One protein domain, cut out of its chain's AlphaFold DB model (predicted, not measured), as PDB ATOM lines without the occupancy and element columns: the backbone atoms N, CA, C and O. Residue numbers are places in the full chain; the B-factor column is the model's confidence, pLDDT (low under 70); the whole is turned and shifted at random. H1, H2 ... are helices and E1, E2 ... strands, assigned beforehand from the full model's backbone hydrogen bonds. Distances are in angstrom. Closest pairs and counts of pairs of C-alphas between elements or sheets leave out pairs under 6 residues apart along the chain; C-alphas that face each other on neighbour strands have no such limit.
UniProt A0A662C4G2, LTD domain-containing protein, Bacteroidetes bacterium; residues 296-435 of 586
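Overview. This is residues 296 to 435 of the 586 residues of the protein "LTD domain-containing protein" of Bacteroidetes bacterium (UniProt A0A662C4G2). Two sheets stand face to face as a sandwich: a large, strongly twisted sheet of E3, E4, E8, E9, E10 and E11, and a smaller one of E1, E2 and E5 that covers part of it. The short helix H1 packs on the large sheet at E9 and E10, away from the small sheet, and the small hairpin E6 and E7 sits near the last residues of E3. The 140 printed residues hold the elements E1 to E10, H1 and E11 in chain order, 65 residues in all, under half; the class is mostly strand. The small sheet runs E1, E2, E5, antiparallel; the large one is branched, with antiparallel pairs. The whole is compact and rounded, with a radius of gyration of the C-alphas of 14.5 A and spans of 38 by 34 by 25 A.

Along the chain. E1, residues 296 to 300, begins at C-alpha 296 (157.033, 115.886, 117.874). E2 is residues 310 to 316, 19.8 A long, and E3 is residues 321 to 330, 27.9 A. E4 is residues 341 to 343, E5 361 to 365, E6 370 to 372 and E7 378 to 381. E8, residues 388 to 396, is 26.5 A long and begins at C-alpha 388 (147.763, 130.401, 127.996). E9 is residues 401 to 404 and E10 410 to 413. H1, residues 419 to 426, is 10.4 A long. E11, residues 432 to 434, ends at C-alpha 434 (153.044, 130.843, 127.409).

Arrangement. E8 has E3 on one side, with N 325 and O 393 2.9 A apart, and E9 and E11 on the other side, with N 394 and O 402 2.8 A apart and N 390 and O 432 2.8 A apart. E4 is beside E3, with N 342 and O 326 at 2.8 A. E8, E9 and E10 form a meander, each strand the antiparallel neighbour of the one before; N 403 and O 411 are 2.9 A apart. In the other sheet, N 299 and O 312 of E1 and E2 are 2.8 A apart, as are N 313 and O 362 of E2 and E5. Where the sheets face each other, their planes are 9 degrees apart and their strands stand at 36 degrees; the closest C-alphas of E4 and E5, of Val 342 and Ile 364, are 7.2 A apart. H1 is on the large sheet at a height of 9.3 A, only just over E9 alone, with 4 of its C-alphas on E9 and 2 on E10, and slantwise to E9 at 46 degrees on the local plane. The closest C-alphas of H1 and E10 are those of Asp 413 and Ser 421, 5.8 A apart. In H1 every O i to N i+4 pair is within hydrogen-bond range. In the hairpin E6 and E7, N 371 and O 380 are 2.8 A apart; the closest C-alphas of E3 and E6, of Ala 329 and Val 371, are 6.4 A apart.

Size, cuts and confidence. The farthest C-alphas, of Thr 305 and Val 416, are 43.1 A apart. The printed part has no cut. The link E4 to E5, 17 residues, is long. The mean pLDDT of the printed part is 77.6; 34 residues are under 70, among them residues 300 to 310, 344 to 356 and 414 to 420.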
ATOM      1  N   LEU A 296     157.596 114.546 117.964       84.88
ATOM      2  CA  LEU A 296     157.033 115.886 117.874       84.88
ATOM      3  C   LEU A 296     158.103 116.907 118.249       84.88
ATOM      4  O   LEU A 296     158.746 116.785 119.284       84.88
ATOM      5  N   ASN A 297     158.264 117.913 117.402       78.00
ATOM      6  CA  ASN A 297     159.011 119.123 117.689       78.00
ATOM      7  C   ASN A 297     158.045 120.306 117.564       78.00
ATOM      8  O   ASN A 297     157.333 120.429 116.563       78.00
ATOM      9  N   VAL A 298     157.983 121.140 118.598       77.81
ATOM     10  CA  VAL A 298     157.079 122.291 118.671       77.81
ATOM     11  C   VAL A 298     157.920 123.548 118.517       77.81
ATOM     12  O   VAL A 298     158.795 123.820 119.329       77.81
ATOM     13  N   ILE A 299     157.669 124.305 117.453       72.25
ATOM     14  CA  ILE A 299     158.432 125.500 117.097       72.25
ATOM     15  C   ILE A 299     157.488 126.694 117.113       72.25
ATOM     16  O   ILE A 299     156.557 126.776 116.309       72.25
ATOM     17  N   PHE A 300     157.738 127.652 117.991       69.69
ATOM     18  CA  PHE A 300     156.980 128.898 118.023       69.69
ATOM     19  C   PHE A 300     157.499 129.890 116.974       69.69
ATOM     20  O   PHE A 300     158.687 129.919 116.648       69.69
ATOM     21  N   SER A 301     156.609 130.705 116.402       62.09
ATOM     22  CA  SER A 301     157.003 131.737 115.439       62.09
ATOM     23  C   SER A 301     157.899 132.800 116.085       62.09
ATOM     24  O   SER A 301     157.512 133.395 117.088       62.09
ATOM     25  N   ALA A 302     159.027 133.118 115.442       49.22
ATOM     26  CA  ALA A 302     160.037 134.087 115.894       49.22
ATOM     27  C   ALA A 302     159.592 135.568 115.884       49.22
ATOM     28  O   ALA A 302     160.407 136.469 116.072       49.22
ATOM     29  N   THR A 303     158.322 135.863 115.605       51.69
ATOM     30  CA  THR A 303     157.840 137.246 115.498       51.69
ATOM     31  C   THR A 303     156.472 137.384 116.152       51.69
ATOM     32  O   THR A 303     155.449 137.300 115.470       51.69
ATOM     33  N   PRO A 304     156.420 137.600 117.475       47.84
ATOM     34  CA  PRO A 304     155.193 137.994 118.127       47.84
ATOM     35  C   PRO A 304     154.995 139.485 117.873       47.84
ATOM     36  O   PRO A 304     155.510 140.334 118.600       47.84
ATOM     37  N   THR A 305     154.250 139.831 116.821       50.69
ATOM     38  CA  THR A 305     153.716 141.194 116.765       50.69
ATOM     39  C   THR A 305     152.683 141.377 117.876       50.69
ATOM     40  O   THR A 305     152.549 142.502 118.333       50.69
ATOM     41  N   ILE A 306     152.028 140.302 118.358       45.97
ATOM     42  CA  ILE A 306     151.216 140.208 119.588       45.97
ATOM     43  C   ILE A 306     151.187 138.727 120.077       45.97
ATOM     44  O   ILE A 306     150.258 137.980 119.772       45.97
ATOM     45  N   GLY A 307     152.193 138.268 120.835       47.84
ATOM     46  CA  GLY A 307     152.294 136.871 121.326       47.84
ATOM     47  C   GLY A 307     152.659 135.819 120.260       47.84
ATOM     48  O   GLY A 307     152.843 136.155 119.095       47.84
ATOM     49  N   TYR A 308     152.802 134.538 120.636       52.91
ATOM     50  CA  TYR A 308     153.078 133.458 119.673       52.91
ATOM     51  C   TYR A 308     151.856 133.208 118.777       52.91
ATOM     52  O   TYR A 308     150.999 132.370 119.051       52.91
ATOM     53  N   GLU A 309     151.755 133.988 117.704       61.72
ATOM     54  CA  GLU A 309     150.612 133.968 116.793       61.72
ATOM     55  C   GLU A 309     150.519 132.647 116.015       61.72
ATOM     56  O   GLU A 309     149.413 132.228 115.665       61.72
ATOM     57  N   ALA A 310     151.649 131.960 115.804       69.75
ATOM     58  CA  ALA A 310     151.711 130.669 115.131       69.75
ATOM     59  C   ALA A 310     152.649 129.665 115.823       69.75
ATOM     60  O   ALA A 310     153.762 129.991 116.236       69.75
ATOM     61  N   VAL A 311     152.205 128.410 115.871       78.00
ATOM     62  CA  VAL A 311     152.939 127.251 116.383       78.00
ATOM     63  C   VAL A 311     153.119 126.255 115.244       78.00
ATOM     64  O   VAL A 311     152.148 125.728 114.701       78.00
ATOM     65  N   THR A 312     154.362 125.999 114.858       81.56
ATOM     66  CA  THR A 312     154.714 124.958 113.893       81.56
ATOM     67  C   THR A 312     154.957 123.651 114.626       81.56
ATOM     68  O   THR A 312     155.802 123.563 115.508       81.56
ATOM     69  N   LEU A 313     154.203 122.628 114.247       87.00
ATOM     70  CA  LEU A 313     154.397 121.260 114.690       87.00
ATOM     71  C   LEU A 313     155.164 120.533 113.593       87.00
ATOM     72  O   LEU A 313     154.657 120.411 112.480       87.00
ATOM     73  N   GLU A 314     156.355 120.038 113.896       86.19
ATOM     74  CA  GLU A 314     157.078 119.105 113.035       86.19
ATOM     75  C   GLU A 314     156.985 117.714 113.641       86.19
ATOM     76  O   GLU A 314     157.219 117.526 114.835       86.19
ATOM     77  N   TYR A 315     156.628 116.722 112.834       89.81
ATOM     78  CA  TYR A 315     156.427 115.374 113.339       89.81
ATOM     79  C   TYR A 315     156.834 114.301 112.343       89.81
ATOM     80  O   TYR A 315     156.824 114.501 111.129       89.81
ATOM     81  N   THR A 316     157.182 113.129 112.868       84.06
ATOM     82  CA  THR A 316     157.416 111.932 112.058       84.06
ATOM     83  C   THR A 316     156.708 110.747 112.684       84.06
ATOM     84  O   THR A 316     156.726 110.584 113.899       84.06
ATOM     85  N   ALA A 317     156.056 109.930 111.863       83.25
ATOM     86  CA  ALA A 317     155.357 108.735 112.304       83.25
ATOM     87  C   ALA A 317     155.482 107.634 111.247       83.25
ATOM     88  O   ALA A 317     155.565 107.908 110.049       83.25
ATOM     89  N   GLU A 318     155.474 106.378 111.692       78.88
ATOM     90  CA  GLU A 318     155.449 105.219 110.792       78.88
ATOM     91  C   GLU A 318     154.059 104.970 110.187       78.88
ATOM     92  O   GLU A 318     153.937 104.355 109.125       78.88
ATOM     93  N   ILE A 319     153.010 105.460 110.854       80.94
ATOM     94  CA  ILE A 319     151.618 105.405 110.401       80.94
ATOM     95  C   ILE A 319     151.175 106.798 109.973       80.94
ATOM     96  O   ILE A 319     151.592 107.801 110.549       80.94
ATOM     97  N   GLU A 320     150.304 106.841 108.966       86.06
ATOM     98  CA  GLU A 320     149.716 108.075 108.461       86.06
ATOM     99  C   GLU A 320     149.033 108.860 109.591       86.06
ATOM    100  O   GLU A 320     148.162 108.350 110.305       86.06
ATOM    101  N   ILE A 321     149.439 110.116 109.750       89.50
ATOM    102  CA  ILE A 321     148.829 111.058 110.677       89.50
ATOM    103  C   ILE A 321     147.559 111.574 110.014       89.50
ATOM    104  O   ILE A 321     147.582 112.105 108.905       89.50
ATOM    105  N   THR A 322     146.432 111.421 110.693       90.06
ATOM    106  CA  THR A 322     145.130 111.885 110.195       90.06
ATOM    107  C   THR A 322     144.766 113.264 110.713       90.06
ATOM    108  O   THR A 322     143.931 113.946 110.119       90.06
ATOM    109  N   GLU A 323     145.359 113.675 111.833       90.50
ATOM    110  CA  GLU A 323     145.044 114.944 112.464       90.50
ATOM    111  C   GLU A 323     146.135 115.383 113.445       90.50
ATOM    112  O   GLU A 323     146.617 114.587 114.247       90.50
ATOM    113  N   ALA A 324     146.443 116.679 113.431       91.31
ATOM    114  CA  ALA A 324     147.197 117.366 114.473       91.31
ATOM    115  C   ALA A 324     146.346 118.513 115.041       91.31
ATOM    116  O   ALA A 324     145.686 119.243 114.289       91.31
ATOM    117  N   ARG A 325     146.314 118.648 116.370       91.56
ATOM    118  CA  ARG A 325     145.547 119.673 117.089       91.56
ATOM    119  C   ARG A 325     146.344 120.256 118.243       91.56
ATOM    120  O   ARG A 325     147.079 119.528 118.901       91.56
ATOM    121  N   ILE A 326     146.073 121.518 118.543       90.62
ATOM    122  CA  ILE A 326     146.437 122.149 119.812       90.62
ATOM    123  C   ILE A 326     145.162 122.340 120.624       90.62
ATOM    124  O   ILE A 326     144.175 122.849 120.095       90.62
ATOM    125  N   TYR A 327     145.178 121.916 121.881       92.44
ATOM    126  CA  TYR A 327     144.144 122.218 122.871       92.44
ATOM    127  C   TYR A 327     144.679 123.276 123.820       92.44
ATOM    128  O   TYR A 327     145.840 123.181 124.197       92.44
ATOM    129  N   PHE A 328     143.859 124.254 124.197       90.00
ATOM    130  CA  PHE A 328     144.313 125.416 124.962       90.00
ATOM    131  C   PHE A 328     143.320 125.828 126.056       90.00
ATOM    132  O   PHE A 328     142.133 125.506 126.006       90.00
ATOM    133  N   ALA A 329     143.814 126.556 127.051       90.44
ATOM    134  CA  ALA A 329     143.049 127.107 128.163       90.44
ATOM    135  C   ALA A 329     143.730 128.373 128.713       90.44
ATOM    136  O   ALA A 329     144.905 128.616 128.441       90.44
ATOM    137  N   TYR A 330     142.985 129.183 129.471       88.31
ATOM    138  CA  TYR A 330     143.419 130.496 129.959       88.31
ATOM    139  C   TYR A 330     143.552 130.527 131.490       88.31
ATOM    140  O   TYR A 330     142.690 129.998 132.193       88.31
ATOM    141  N   GLY A 331     144.577 131.220 131.992       80.31
ATOM    142  CA  GLY A 331     144.815 131.502 133.410       80.31
ATOM    143  C   GLY A 331     145.753 130.519 134.122       80.31
ATOM    144  O   GLY A 331     146.242 129.558 133.534       80.31
ATOM    145  N   ASP A 332     145.980 130.770 135.416       74.88
ATOM    146  CA  ASP A 332     146.908 130.004 136.274       74.88
ATOM    147  C   ASP A 332     146.330 128.678 136.789       74.88
ATOM    148  O   ASP A 332     147.035 127.848 137.356       74.88
ATOM    149  N   SER A 333     145.027 128.471 136.618       78.81
ATOM    150  CA  SER A 333     144.337 127.223 136.954       78.81
ATOM    151  C   SER A 333     143.513 126.774 135.750       78.81
ATOM    152  O   SER A 333     142.283 126.854 135.787       78.81
ATOM    153  N   PRO A 334     144.170 126.406 134.637       84.06
ATOM    154  CA  PRO A 334     143.465 126.081 133.412       84.06
ATOM    155  C   PRO A 334     142.722 124.750 133.579       84.06
ATOM    156  O   PRO A 334     143.177 123.843 134.270       84.06
ATOM    157  N   GLU A 335     141.575 124.619 132.924       84.56
ATOM    158  CA  GLU A 335     140.797 123.381 132.914       84.56
ATOM    159  C   GLU A 335     140.714 122.823 131.493       84.56
ATOM    160  O   GLU A 335     140.663 123.565 130.509       84.56
ATOM    161  N   TYR A 336     140.656 121.496 131.369       89.62
ATOM    162  CA  TYR A 336     140.432 120.869 130.072       89.62
ATOM    163  C   TYR A 336     139.016 121.102 129.560       89.62
ATOM    164  O   TYR A 336     138.047 120.474 129.990       89.62
ATOM    165  N   ILE A 337     138.930 121.944 128.532       89.94
ATOM    166  CA  ILE A 337     137.714 122.198 127.774       89.94
ATOM    167  C   ILE A 337     137.885 121.633 126.364       89.94
ATOM    168  O   ILE A 337     138.591 122.177 125.521       89.94
ATOM    169  N   LYS A 338     137.181 120.536 126.061       88.44
ATOM    170  CA  LYS A 338     137.264 119.831 124.764       88.44
ATOM    171  C   LYS A 338     136.961 120.711 123.536       88.44
ATOM    172  O   LYS A 338     137.312 120.323 122.413       88.44
ATOM    173  N   ALA A 339     136.234 121.812 123.726       87.56
ATOM    174  CA  ALA A 339     135.889 122.764 122.673       87.56
ATOM    175  C   ALA A 339     137.057 123.694 122.308       87.56
ATOM    176  O   ALA A 339     137.199 124.018 121.131       87.56
ATOM    177  N   ASN A 340     137.931 124.019 123.266       90.62
ATOM    178  CA  ASN A 340     139.077 124.903 123.070       90.62
ATOM    179  C   ASN A 340     140.208 124.162 122.357       90.62
ATOM    180  O   ASN A 340     141.128 123.622 122.976       90.62
ATOM    181  N   LYS A 341     140.105 124.079 121.031       91.00
ATOM    182  CA  LYS A 341     141.119 123.452 120.188       91.00
ATOM    183  C   LYS A 341     141.203 124.096 118.817       91.00
ATOM    184  O   LYS A 341     140.186 124.468 118.237       91.00
ATOM    185  N   VAL A 342     142.407 124.116 118.261       85.06
ATOM    186  CA  VAL A 342     142.656 124.484 116.868       85.06
ATOM    187  C   VAL A 342     143.160 123.253 116.132       85.06
ATOM    188  O   VAL A 342     144.063 122.554 116.598       85.06
ATOM    189  N   LYS A 343     142.542 122.942 114.992       83.62
ATOM    190  CA  LYS A 343     143.011 121.884 114.095       83.62
ATOM    191  C   LYS A 343     144.044 122.475 113.145       83.62
ATOM    192  O   LYS A 343     143.846 123.582 112.666       83.62
ATOM    193  N   GLY A 344     145.085 121.719 112.803       69.69
ATOM    194  CA  GLY A 344     146.122 122.204 111.888       69.69
ATOM    195  C   GLY A 344     145.638 122.595 110.484       69.69
ATOM    196  O   GLY A 344     146.334 123.307 109.779       69.69
ATOM    197  N   GLU A 345     144.435 122.186 110.079       65.94
ATOM    198  CA  GLU A 345     143.812 122.611 108.814       65.94
ATOM    199  C   GLU A 345     142.880 123.829 108.966       65.94
ATOM    200  O   GLU A 345     142.503 124.445 107.970       65.94
ATOM    201  N   ASP A 346     142.482 124.170 110.196       59.88
ATOM    202  CA  ASP A 346     141.531 125.239 110.491       59.88
ATOM    203  C   ASP A 346     142.289 126.497 110.929       59.88
ATOM    204  O   ASP A 346     142.410 126.778 112.118       59.88
ATOM    205  N   VAL A 347     142.754 127.304 109.970       54.31
ATOM    206  CA  VAL A 347     142.986 128.733 110.235       54.31
ATOM    207  C   VAL A 347     142.152 129.586 109.292       54.31
ATOM    208  O   VAL A 347     142.453 129.825 108.123       54.31
ATOM    209  N   ILE A 348     141.064 130.076 109.872       48.44
ATOM    210  CA  ILE A 348     140.228 131.156 109.381       48.44
ATOM    211  C   ILE A 348     140.902 132.440 109.876       48.44
ATOM    212  O   ILE A 348     140.881 132.678 111.074       48.44
ATOM    213  N   ASN A 349     141.563 133.203 108.987       44.00
ATOM    214  CA  ASN A 349     141.569 134.687 108.937       44.00
ATOM    215  C   ASN A 349     142.716 135.303 108.102       44.00
ATOM    216  O   ASN A 349     142.569 136.449 107.679       44.00
ATOM    217  N   ASN A 350     143.790 134.575 107.755       44.97
ATOM    218  CA  ASN A 350     144.765 135.040 106.750       44.97
ATOM    219  C   ASN A 350     145.470 133.875 106.003       44.97
ATOM    220  O   ASN A 350     146.442 133.324 106.508       44.97
ATOM    221  N   PRO A 351     145.021 133.487 104.790       43.81
ATOM    222  CA  PRO A 351     145.492 132.280 104.091       43.81
ATOM    223  C   PRO A 351     146.895 132.364 103.463       43.81
ATOM    224  O   PRO A 351     147.284 131.449 102.743       43.81
ATOM    225  N   ALA A 352     147.615 133.480 103.606       49.75
ATOM    226  CA  ALA A 352     148.826 133.736 102.822       49.75
ATOM    227  C   ALA A 352     150.141 133.302 103.498       49.75
ATOM    228  O   ALA A 352     151.149 133.224 102.799       49.75
ATOM    229  N   GLU A 353     150.144 133.020 104.807       50.50
ATOM    230  CA  GLU A 353     151.382 132.841 105.595       50.50
ATOM    231  C   GLU A 353     151.427 131.575 106.474       50.50
ATOM    232  O   GLU A 353     152.358 131.408 107.252       50.50
ATOM    233  N   LEU A 354     150.473 130.646 106.338       55.62
ATOM    234  CA  LEU A 354     150.420 129.417 107.144       55.62
ATOM    235  C   LEU A 354     150.354 128.183 106.235       55.62
ATOM    236  O   LEU A 354     149.623 128.178 105.245       55.62
ATOM    237  N   GLY A 355     151.176 127.171 106.531       56.94
ATOM    238  CA  GLY A 355     151.304 125.954 105.723       56.94
ATOM    239  C   GLY A 355     150.129 124.987 105.899       56.94
ATOM    240  O   GLY A 355     149.604 124.842 106.998       56.94
ATOM    241  N   ASP A 356     149.744 124.301 104.819       68.25
ATOM    242  CA  ASP A 356     148.742 123.227 104.856       68.25
ATOM    243  C   ASP A 356     149.207 122.069 105.761       68.25
ATOM    244  O   ASP A 356     150.404 121.789 105.858       68.25
ATOM    245  N   PHE A 357     148.264 121.339 106.367       81.69
ATOM    246  CA  PHE A 357     148.565 120.084 107.058       81.69
ATOM    247  C   PHE A 357     149.312 119.116 106.129       81.69
ATOM    248  O   PHE A 357     148.854 118.794 105.029       81.69
ATOM    249  N   THR A 358     150.456 118.619 106.592       85.25
ATOM    250  CA  THR A 358     151.234 117.588 105.902       85.25
ATOM    251  C   THR A 358     151.520 116.417 106.832       85.25
ATOM    252  O   THR A 358     151.370 116.514 108.048       85.25
ATOM    253  N   GLN A 359     151.998 115.308 106.265       88.62
ATOM    254  CA  GLN A 359     152.447 114.145 107.036       88.62
ATOM    255  C   GLN A 359     153.736 114.391 107.836       88.62
ATOM    256  O   GLN A 359     154.122 113.542 108.630       88.62
ATOM    257  N   THR A 360     154.402 115.530 107.637       86.62
ATOM    258  CA  THR A 360     155.660 115.876 108.316       86.62
ATOM    259  C   THR A 360     155.555 117.113 109.204       86.62
ATOM    260  O   THR A 360     156.501 117.440 109.912       86.62
ATOM    261  N   GLY A 361     154.434 117.827 109.149       85.88
ATOM    262  CA  GLY A 361     154.220 119.002 109.974       85.88
ATOM    263  C   GLY A 361     153.052 119.870 109.534       85.88
ATOM    264  O   GLY A 361     152.471 119.676 108.459       85.88
ATOM    265  N   VAL A 362     152.720 120.837 110.381       86.50
ATOM    266  CA  VAL A 362     151.678 121.837 110.147       86.50
ATOM    267  C   VAL A 362     151.960 123.092 110.965       86.50
ATOM    268  O   VAL A 362     152.440 122.996 112.092       86.50
ATOM    269  N   THR A 363     151.630 124.265 110.431       82.44
ATOM    270  CA  THR A 363     151.682 125.519 111.192       82.44
ATOM    271  C   THR A 363     150.270 125.921 111.598       82.44
ATOM    272  O   THR A 363     149.398 126.100 110.753       82.44
ATOM    273  N   ILE A 364     150.046 126.062 112.902       80.94
ATOM    274  CA  ILE A 364     148.745 126.336 113.510       80.94
ATOM    275  C   ILE A 364     148.754 127.749 114.078       80.94
ATOM    276  O   ILE A 364     149.606 128.081 114.895       80.94
ATOM    277  N   SER A 365     147.793 128.580 113.680       78.12
ATOM    278  CA  SER A 365     147.613 129.898 114.292       78.12
ATOM    279  C   SER A 365     146.915 129.764 115.636       78.12
ATOM    280  O   SER A 365     145.803 129.238 115.700       78.12
ATOM    281  N   MET A 366     147.529 130.305 116.684       77.00
ATOM    282  CA  MET A 366     146.899 130.492 117.990       77.00
ATOM    283  C   MET A 366     146.483 131.944 118.222       77.00
ATOM    284  O   MET A 366     145.964 132.241 119.285       77.00
ATOM    285  N   ALA A 367     146.656 132.855 117.263       75.31
ATOM    286  CA  ALA A 367     146.253 134.252 117.421       75.31
ATOM    287  C   ALA A 367     144.726 134.450 117.470       75.31
ATOM    288  O   ALA A 367     144.007 133.942 116.606       75.31
ATOM    289  N   ASN A 368     144.254 135.281 118.408       77.44
ATOM    290  CA  ASN A 368     142.865 135.750 118.517       77.44
ATOM    291  C   ASN A 368     141.814 134.624 118.506       77.44
ATOM    292  O   ASN A 368     140.759 134.752 117.880       77.44
ATOM    293  N   VAL A 369     142.117 133.503 119.159       83.12
ATOM    294  CA  VAL A 369     141.187 132.385 119.307       83.12
ATOM    295  C   VAL A 369     140.412 132.578 120.604       83.12
ATOM    296  O   VAL A 369     141.010 132.773 121.662       83.12
ATOM    297  N   ASP A 370     139.084 132.533 120.518       89.88
ATOM    298  CA  ASP A 370     138.210 132.599 121.688       89.88
ATOM    299  C   ASP A 370     138.478 131.400 122.613       89.88
ATOM    300  O   ASP A 370     138.529 130.249 122.171       89.88
ATOM    301  N   VAL A 371     138.637 131.677 123.906       89.94
ATOM    302  CA  VAL A 371     138.762 130.677 124.964       89.94
ATOM    303  C   VAL A 371     137.432 130.597 125.701       89.94
ATOM    304  O   VAL A 371     137.002 131.564 126.337       89.94
ATOM    305  N   GLU A 372     136.779 129.444 125.611       93.00
ATOM    306  CA  GLU A 372     135.516 129.167 126.293       93.00
ATOM    307  C   GLU A 372     135.762 128.537 127.673       93.00
ATOM    308  O   GLU A 372     136.702 127.762 127.860       93.00
ATOM    309  N   ASP A 373     134.900 128.840 128.641       90.38
ATOM    310  CA  ASP A 373     134.836 128.108 129.907       90.38
ATOM    311  C   ASP A 373     134.032 126.794 129.780       90.38
ATOM    312  O   ASP A 373     133.518 126.430 128.719       90.38
ATOM    313  N   ALA A 374     133.875 126.057 130.885       87.75
ATOM    314  CA  ALA A 374     133.093 124.817 130.912       87.75
ATOM    315  C   ALA A 374     131.592 125.001 130.598       87.75
ATOM    316  O   ALA A 374     130.907 124.021 130.281       87.75
ATOM    317  N   ALA A 375     131.063 126.226 130.697       90.00
ATOM    318  CA  ALA A 375     129.694 126.559 130.317       90.00
ATOM    319  C   ALA A 375     129.563 126.916 128.822       90.00
ATOM    320  O   ALA A 375     128.437 126.955 128.314       90.00
ATOM    321  N   GLY A 376     130.685 127.097 128.117       89.25
ATOM    322  CA  GLY A 376     130.740 127.533 126.722       89.25
ATOM    323  C   GLY A 376     130.675 129.053 126.560       89.25
ATOM    324  O   GLY A 376     130.368 129.533 125.470       89.25
ATOM    325  N   ASP A 377     130.896 129.816 127.634       91.62
ATOM    326  CA  ASP A 377     130.978 131.272 127.575       91.62
ATOM    327  C   ASP A 377     132.424 131.685 127.251       91.62
ATOM    328  O   ASP A 377     133.373 131.176 127.846       91.62
ATOM    329  N   VAL A 378     132.608 132.619 126.309       92.12
ATOM    330  CA  VAL A 378     133.939 133.160 125.975       92.12
ATOM    331  C   VAL A 378     134.426 134.042 127.124       92.12
ATOM    332  O   VAL A 378     133.795 135.055 127.440       92.12
ATOM    333  N   ILE A 379     135.548 133.662 127.734       91.62
ATOM    334  CA  ILE A 379     136.120 134.337 128.910       91.62
ATOM    335  C   ILE A 379     137.384 135.137 128.600       91.62
ATOM    336  O   ILE A 379     137.702 136.070 129.335       91.62
ATOM    337  N   ALA A 380     138.083 134.782 127.526       88.19
ATOM    338  CA  ALA A 380     139.298 135.434 127.064       88.19
ATOM    339  C   ALA A 380     139.527 135.109 125.585       88.19
ATOM    340  O   ALA A 380     138.869 134.236 125.018       88.19
ATOM    341  N   THR A 381     140.505 135.763 124.983       84.00
ATOM    342  CA  THR A 381     141.150 135.319 123.752       84.00
ATOM    343  C   THR A 381     142.587 134.904 124.046       84.00
ATOM    344  O   THR A 381     143.220 135.397 124.982       84.00
ATOM    345  N   THR A 382     143.147 134.028 123.220       77.31
ATOM    346  CA  THR A 382     144.565 133.625 123.276       77.31
ATOM    347  C   THR A 382     145.563 134.779 123.089       77.31
ATOM    348  O   THR A 382     146.769 134.567 123.201       77.31
ATOM    349  N   SER A 383     145.079 135.994 122.814       74.75
ATOM    350  CA  SER A 383     145.866 137.216 122.635       74.75
ATOM    351  C   SER A 383     145.610 138.269 123.727       74.75
ATOM    352  O   SER A 383     146.185 139.352 123.658       74.75
ATOM    353  N   ASP A 384     144.808 137.971 124.759       73.81
ATOM    354  CA  ASP A 384     144.414 138.927 125.816       73.81
ATOM    355  C   ASP A 384     145.510 139.197 126.877       73.81
ATOM    356  O   ASP A 384     145.247 139.811 127.911       73.81
ATOM    357  N   GLY A 385     146.751 138.756 126.640       66.12
ATOM    358  CA  GLY A 385     147.911 139.022 127.502       66.12
ATOM    359  C   GLY A 385     148.010 138.182 128.784       66.12
ATOM    360  O   GLY A 385     148.990 138.304 129.511       66.12
ATOM    361  N   GLY A 386     147.025 137.333 129.087       71.44
ATOM    362  CA  GLY A 386     147.105 136.381 130.202       71.44
ATOM    363  C   GLY A 386     147.715 135.037 129.813       71.44
ATOM    364  O   GLY A 386     147.741 134.677 128.638       71.44
ATOM    365  N   LYS A 387     148.179 134.284 130.818       78.50
ATOM    366  CA  LYS A 387     148.799 132.964 130.642       78.50
ATOM    367  C   LYS A 387     147.872 132.019 129.872       78.50
ATOM    368  O   LYS A 387     146.729 131.792 130.268       78.50
ATOM    369  N   ILE A 388     148.384 131.456 128.788       83.88
ATOM    370  CA  ILE A 388     147.763 130.401 127.996       83.88
ATOM    371  C   ILE A 388     148.493 129.102 128.294       83.88
ATOM    372  O   ILE A 388     149.714 129.038 128.208       83.88
ATOM    373  N   SER A 389     147.742 128.056 128.616       85.50
ATOM    374  CA  SER A 389     148.274 126.698 128.745       85.50
ATOM    375  C   SER A 389     147.739 125.831 127.617       85.50
ATOM    376  O   SER A 389     146.575 125.973 127.237       85.50
ATOM    377  N   PHE A 390     148.562 124.951 127.053       88.31
ATOM    378  CA  PHE A 390     148.189 124.145 125.899       88.31
ATOM    379  C   PHE A 390     148.942 122.811 125.813       88.31
ATOM    380  O   PHE A 390     150.037 122.638 126.340       88.31
ATOM    381  N   TYR A 391     148.373 121.857 125.081       89.94
ATOM    382  CA  TYR A 391     149.033 120.597 124.739       89.94
ATOM    383  C   TYR A 391     148.715 120.191 123.300       89.94
ATOM    384  O   TYR A 391     147.718 120.630 122.706       89.94
ATOM    385  N   VAL A 392     149.557 119.332 122.728       92.75
ATOM    386  CA  VAL A 392     149.415 118.873 121.342       92.75
ATOM    387  C   VAL A 392     148.798 117.480 121.313       92.75
ATOM    388  O   VAL A 392     149.155 116.619 122.110       92.75
ATOM    389  N   ARG A 393     147.878 117.237 120.376       94.19
ATOM    390  CA  ARG A 393     147.337 115.907 120.067       94.19
ATOM    391  C   ARG A 393     147.639 115.541 118.617       94.19
ATOM    392  O   ARG A 393     147.215 116.258 117.710       94.19
ATOM    393  N   ILE A 394     148.266 114.386 118.409       93.00
ATOM    394  CA  ILE A 394     148.505 113.762 117.100       93.00
ATOM    395  C   ILE A 394     147.668 112.483 117.008       93.00
ATOM    396  O   ILE A 394     147.810 111.595 117.841       93.00
ATOM    397  N   ALA A 395     146.790 112.374 116.011       91.25
ATOM    398  CA  ALA A 395     145.968 111.186 115.786       91.25
ATOM    399  C   ALA A 395     146.401 110.442 114.520       91.25
ATOM    400  O   ALA A 395     146.622 111.047 113.468       91.25
ATOM    401  N   LEU A 396     146.481 109.119 114.612       88.81
ATOM    402  CA  LEU A 396     146.956 108.232 113.553       88.81
ATOM    403  C   LEU A 396     145.796 107.495 112.871       88.81
ATOM    404  O   LEU A 396     144.729 107.311 113.455       88.81
ATOM    405  N   GLU A 397     145.991 107.054 111.626       84.31
ATOM    406  CA  GLU A 397     144.955 106.379 110.819       84.31
ATOM    407  C   GLU A 397     144.419 105.097 111.472       84.31
ATOM    408  O   GLU A 397     143.258 104.725 111.291       84.31
ATOM    409  N   ASN A 398     145.241 104.436 112.283       77.12
ATOM    410  CA  ASN A 398     144.846 103.236 113.011       77.12
ATOM    411  C   ASN A 398     143.919 103.508 114.214       77.12
ATOM    412  O   ASN A 398     143.451 102.550 114.825       77.12
ATOM    413  N   GLY A 399     143.633 104.778 114.526       79.81
ATOM    414  CA  GLY A 399     142.757 105.200 115.617       79.81
ATOM    415  C   GLY A 399     143.475 105.576 116.912       79.81
ATOM    416  O   GLY A 399     142.808 106.067 117.817       79.81
ATOM    417  N   ASN A 400     144.798 105.395 116.996       81.25
ATOM    418  CA  ASN A 400     145.574 105.800 118.167       81.25
ATOM    419  C   ASN A 400     145.745 107.319 118.215       81.25
ATOM    420  O   ASN A 400     145.966 107.970 117.188       81.25
ATOM    421  N   GLU A 401     145.718 107.870 119.421       89.62
ATOM    422  CA  GLU A 401     145.938 109.287 119.675       89.62
ATOM    423  C   GLU A 401     147.100 109.453 120.652       89.62
ATOM    424  O   GLU A 401     147.187 108.747 121.649       89.62
ATOM    425  N   TYR A 402     147.995 110.392 120.368       90.00
ATOM    426  CA  TYR A 402     149.135 110.712 121.216       90.00
ATOM    427  C   TYR A 402     149.032 112.160 121.677       90.00
ATOM    428  O   TYR A 402     148.749 113.047 120.867       90.00
ATOM    429  N   TYR A 403     149.256 112.383 122.966       91.12
ATOM    430  CA  TYR A 403     149.191 113.678 123.631       91.12
ATOM    431  C   TYR A 403     150.590 114.068 124.107       91.12
ATOM    432  O   TYR A 403     151.307 113.213 124.615       91.12
ATOM    433  N   TYR A 404     150.960 115.333 123.931       86.25
ATOM    434  CA  TYR A 404     152.291 115.846 124.255       86.25
ATOM    435  C   TYR A 404     152.174 117.097 125.119       86.25
ATOM    436  O   TYR A 404     151.496 118.061 124.736       86.25
ATOM    437  N   GLY A 405     152.822 117.032 126.279       79.81
ATOM    438  CA  GLY A 405     152.914 118.080 127.284       79.81
ATOM    439  C   GLY A 405     154.184 118.919 127.174       79.81
ATOM    440  O   GLY A 405     154.765 119.023 126.093       79.81
ATOM    441  N   SER A 406     154.583 119.529 128.289       74.81
ATOM    442  CA  SER A 406     155.836 120.287 128.434       74.81
ATOM    443  C   SER A 406     157.085 119.397 128.419       74.81
ATOM    444  O   SER A 406     158.121 119.807 127.912       74.81
ATOM    445  N   ASP A 407     156.976 118.158 128.900       67.81
ATOM    446  CA  ASP A 407     158.065 117.171 128.957       67.81
ATOM    447  C   ASP A 407     158.394 116.520 127.597       67.81
ATOM    448  O   ASP A 407     159.357 115.760 127.468       67.81
ATOM    449  N   GLY A 408     157.574 116.776 126.572       66.88
ATOM    450  CA  GLY A 408     157.682 116.144 125.257       66.88
ATOM    451  C   GLY A 408     157.403 114.634 125.250       66.88
ATOM    452  O   GLY A 408     157.531 113.998 124.198       66.88
ATOM    453  N   VAL A 409     156.996 114.043 126.378       71.62
ATOM    454  CA  VAL A 409     156.712 112.612 126.495       71.62
ATOM    455  C   VAL A 409     155.337 112.321 125.902       71.62
ATOM    456  O   VAL A 409     154.337 112.979 126.188       71.62
ATOM    457  N   ALA A 410     155.276 111.308 125.040       78.81
ATOM    458  CA  ALA A 410     154.043 110.936 124.365       78.81
ATOM    459  C   ALA A 410     153.134 110.099 125.278       78.81
ATOM    460  O   ALA A 410     153.461 108.961 125.621       78.81
ATOM    461  N   ILE A 411     151.944 110.612 125.587       82.00
ATOM    462  CA  ILE A 411     150.888 109.865 126.280       82.00
ATOM    463  C   ILE A 411     149.953 109.246 125.244       82.00
ATOM    464  O   ILE A 411     149.320 109.956 124.463       82.00
ATOM    465  N   LEU A 412     149.859 107.917 125.231       80.50
ATOM    466  CA  LEU A 412     148.990 107.173 124.322       80.50
ATOM    467  C   LEU A 412     147.551 107.091 124.858       80.50
ATOM    468  O   LEU A 412     147.323 106.747 126.013       80.50
ATOM    469  N   ASP A 413     146.590 107.321 123.973       82.44
ATOM    470  CA  ASP A 413     145.187 106.939 124.107       82.44
ATOM    471  C   ASP A 413     144.843 105.993 122.952       82.44
ATOM    472  O   ASP A 413     144.819 106.379 121.777       82.44
ATOM    473  N   ASP A 414     144.634 104.724 123.282       68.38
ATOM    474  CA  ASP A 414     144.304 103.663 122.331       68.38
ATOM    475  C   ASP A 414     142.786 103.434 122.197       68.38
ATOM    476  O   ASP A 414     142.339 102.515 121.503       68.38
ATOM    477  N   GLY A 415     141.974 104.257 122.874       65.88
ATOM    478  CA  GLY A 415     140.521 104.128 122.926       65.88
ATOM    479  C   GLY A 415     140.007 102.935 123.744       65.88
ATOM    480  O   GLY A 415     138.792 102.697 123.752       65.88
ATOM    481  N   VAL A 416     140.886 102.184 124.418       56.69
ATOM    482  CA  VAL A 416     140.553 101.041 125.285       56.69
ATOM    483  C   VAL A 416     140.802 101.379 126.756       56.69
ATOM    484  O   VAL A 416     139.927 101.098 127.580       56.69
ATOM    485  N   ASP A 417     141.934 102.014 127.078       59.19
ATOM    486  CA  ASP A 417     142.268 102.509 128.420       59.19
ATOM    487  C   ASP A 417     142.588 104.011 128.382       59.19
ATOM    488  O   ASP A 417     143.696 104.437 128.069       59.19
ATOM    489  N   GLY A 418     141.584 104.831 128.701       60.78
ATOM    490  CA  GLY A 418     141.719 106.288 128.739       60.78
ATOM    491  C   GLY A 418     142.348 106.816 130.026       60.78
ATOM    492  O   GLY A 418     142.496 108.022 130.159       60.78
ATOM    493  N   THR A 419     142.710 105.961 130.991       68.44
ATOM    494  CA  THR A 419     143.076 106.414 132.345       68.44
ATOM    495  C   THR A 419     144.266 107.373 132.330       68.44
ATOM    496  O   THR A 419     144.220 108.425 132.969       68.44
ATOM    497  N   ALA A 420     145.312 107.057 131.560       69.88
ATOM    498  CA  ALA A 420     146.496 107.906 131.444       69.88
ATOM    499  C   ALA A 420     146.197 109.224 130.711       69.88
ATOM    500  O   ALA A 420     146.589 110.293 131.177       69.88
ATOM    501  N   SER A 421     145.454 109.171 129.599       79.12
ATOM    502  CA  SER A 421     145.114 110.372 128.827       79.12
ATOM    503  C   SER A 421     144.132 111.278 129.580       79.12
ATOM    504  O   SER A 421     144.221 112.499 129.476       79.12
ATOM    505  N   ASP A 422     143.212 110.708 130.357       80.88
ATOM    506  CA  ASP A 422     142.274 111.438 131.210       80.88
ATOM    507  C   ASP A 422     142.986 112.071 132.407       80.88
ATOM    508  O   ASP A 422     142.699 113.222 132.734       80.88
ATOM    509  N   THR A 423     143.955 111.368 133.003       78.88
ATOM    510  CA  THR A 423     144.818 111.928 134.053       78.88
ATOM    511  C   THR A 423     145.626 113.102 133.505       78.88
ATOM    512  O   THR A 423     145.542 114.195 134.052       78.88
ATOM    513  N   PHE A 424     146.294 112.941 132.358       82.62
ATOM    514  CA  PHE A 424     147.033 114.022 131.696       82.62
ATOM    515  C   PHE A 424     146.158 115.257 131.408       82.62
ATOM    516  O   PHE A 424     146.551 116.392 131.678       82.62
ATOM    517  N   LYS A 425     144.931 115.059 130.902       85.75
ATOM    518  CA  LYS A 425     143.973 116.156 130.656       85.75
ATOM    519  C   LYS A 425     143.488 116.817 131.955       85.75
ATOM    520  O   LYS A 425     143.043 117.960 131.919       85.75
ATOM    521  N   ALA A 426     143.520 116.112 133.080       82.12
ATOM    522  CA  ALA A 426     143.132 116.635 134.387       82.12
ATOM    523  C   ALA A 426     144.298 117.282 135.154       82.12
ATOM    524  O   ALA A 426     144.063 117.853 136.219       82.12
ATOM    525  N   THR A 427     145.526 117.229 134.623       78.81
ATOM    526  CA  THR A 427     146.736 117.754 135.272       78.81
ATOM    527  C   THR A 427     147.386 118.860 134.429       78.81
ATOM    528  O   THR A 427     148.348 118.611 133.705       78.81
ATOM    529  N   PRO A 428     146.896 120.108 134.541       77.12
ATOM    530  CA  PRO A 428     147.462 121.292 133.894       77.12
ATOM    531  C   PRO A 428     148.972 121.490 133.968       77.12
ATOM    532  O   PRO A 428     149.550 122.030 133.033       77.12
ATOM    533  N   GLY A 429     149.606 121.080 135.071       72.38
ATOM    534  CA  GLY A 429     151.053 121.231 135.258       72.38
ATOM    535  C   GLY A 429     151.893 120.444 134.248       72.38
ATOM    536  O   GLY A 429     153.065 120.739 134.084       72.38
ATOM    537  N   LEU A 430     151.295 119.477 133.542       71.25
ATOM    538  CA  LEU A 430     151.956 118.718 132.478       71.25
ATOM    539  C   LEU A 430     151.839 119.397 131.104       71.25
ATOM    540  O   LEU A 430     152.281 118.841 130.102       71.25
ATOM    541  N   TRP A 431     151.158 120.539 130.999       81.62
ATOM    542  CA  TRP A 431     150.917 121.218 129.725       81.62
ATOM    543  C   TRP A 431     151.986 122.277 129.460       81.62
ATOM    544  O   TRP A 431     152.583 122.835 130.376       81.62
ATOM    545  N   ASN A 432     152.178 122.613 128.187       78.56
ATOM    546  CA  ASN A 432     152.979 123.771 127.806       78.56
ATOM    547  C   ASN A 432     152.270 125.044 128.273       78.56
ATOM    548  O   ASN A 432     151.037 125.094 128.285       78.56
ATOM    549  N   SER A 433     153.015 126.098 128.595       76.88
ATOM    550  CA  SER A 433     152.410 127.395 128.893       76.88
ATOM    551  C   SER A 433     153.182 128.543 128.266       76.88
ATOM    552  O   SER A 433     154.392 128.464 128.091       76.88
ATOM    553  N   TYR A 434     152.467 129.599 127.895       72.75
ATOM    554  CA  TYR A 434     153.044 130.843 127.409       72.75
ATOM    555  C   TYR A 434     152.168 132.021 127.823       72.75
ATOM    556  O   TYR A 434     150.947 131.905 127.901       72.75
ATOM    557  N   THR A 435     152.773 133.180 128.043       70.88
ATOM    558  CA  THR A 435     152.037 134.422 128.302       70.88
ATOM    559  C   THR A 435     152.229 135.344 127.101       70.88
ATOM    560  O   THR A 435     153.366 135.717 126.817       70.88
TER     561      THR A 435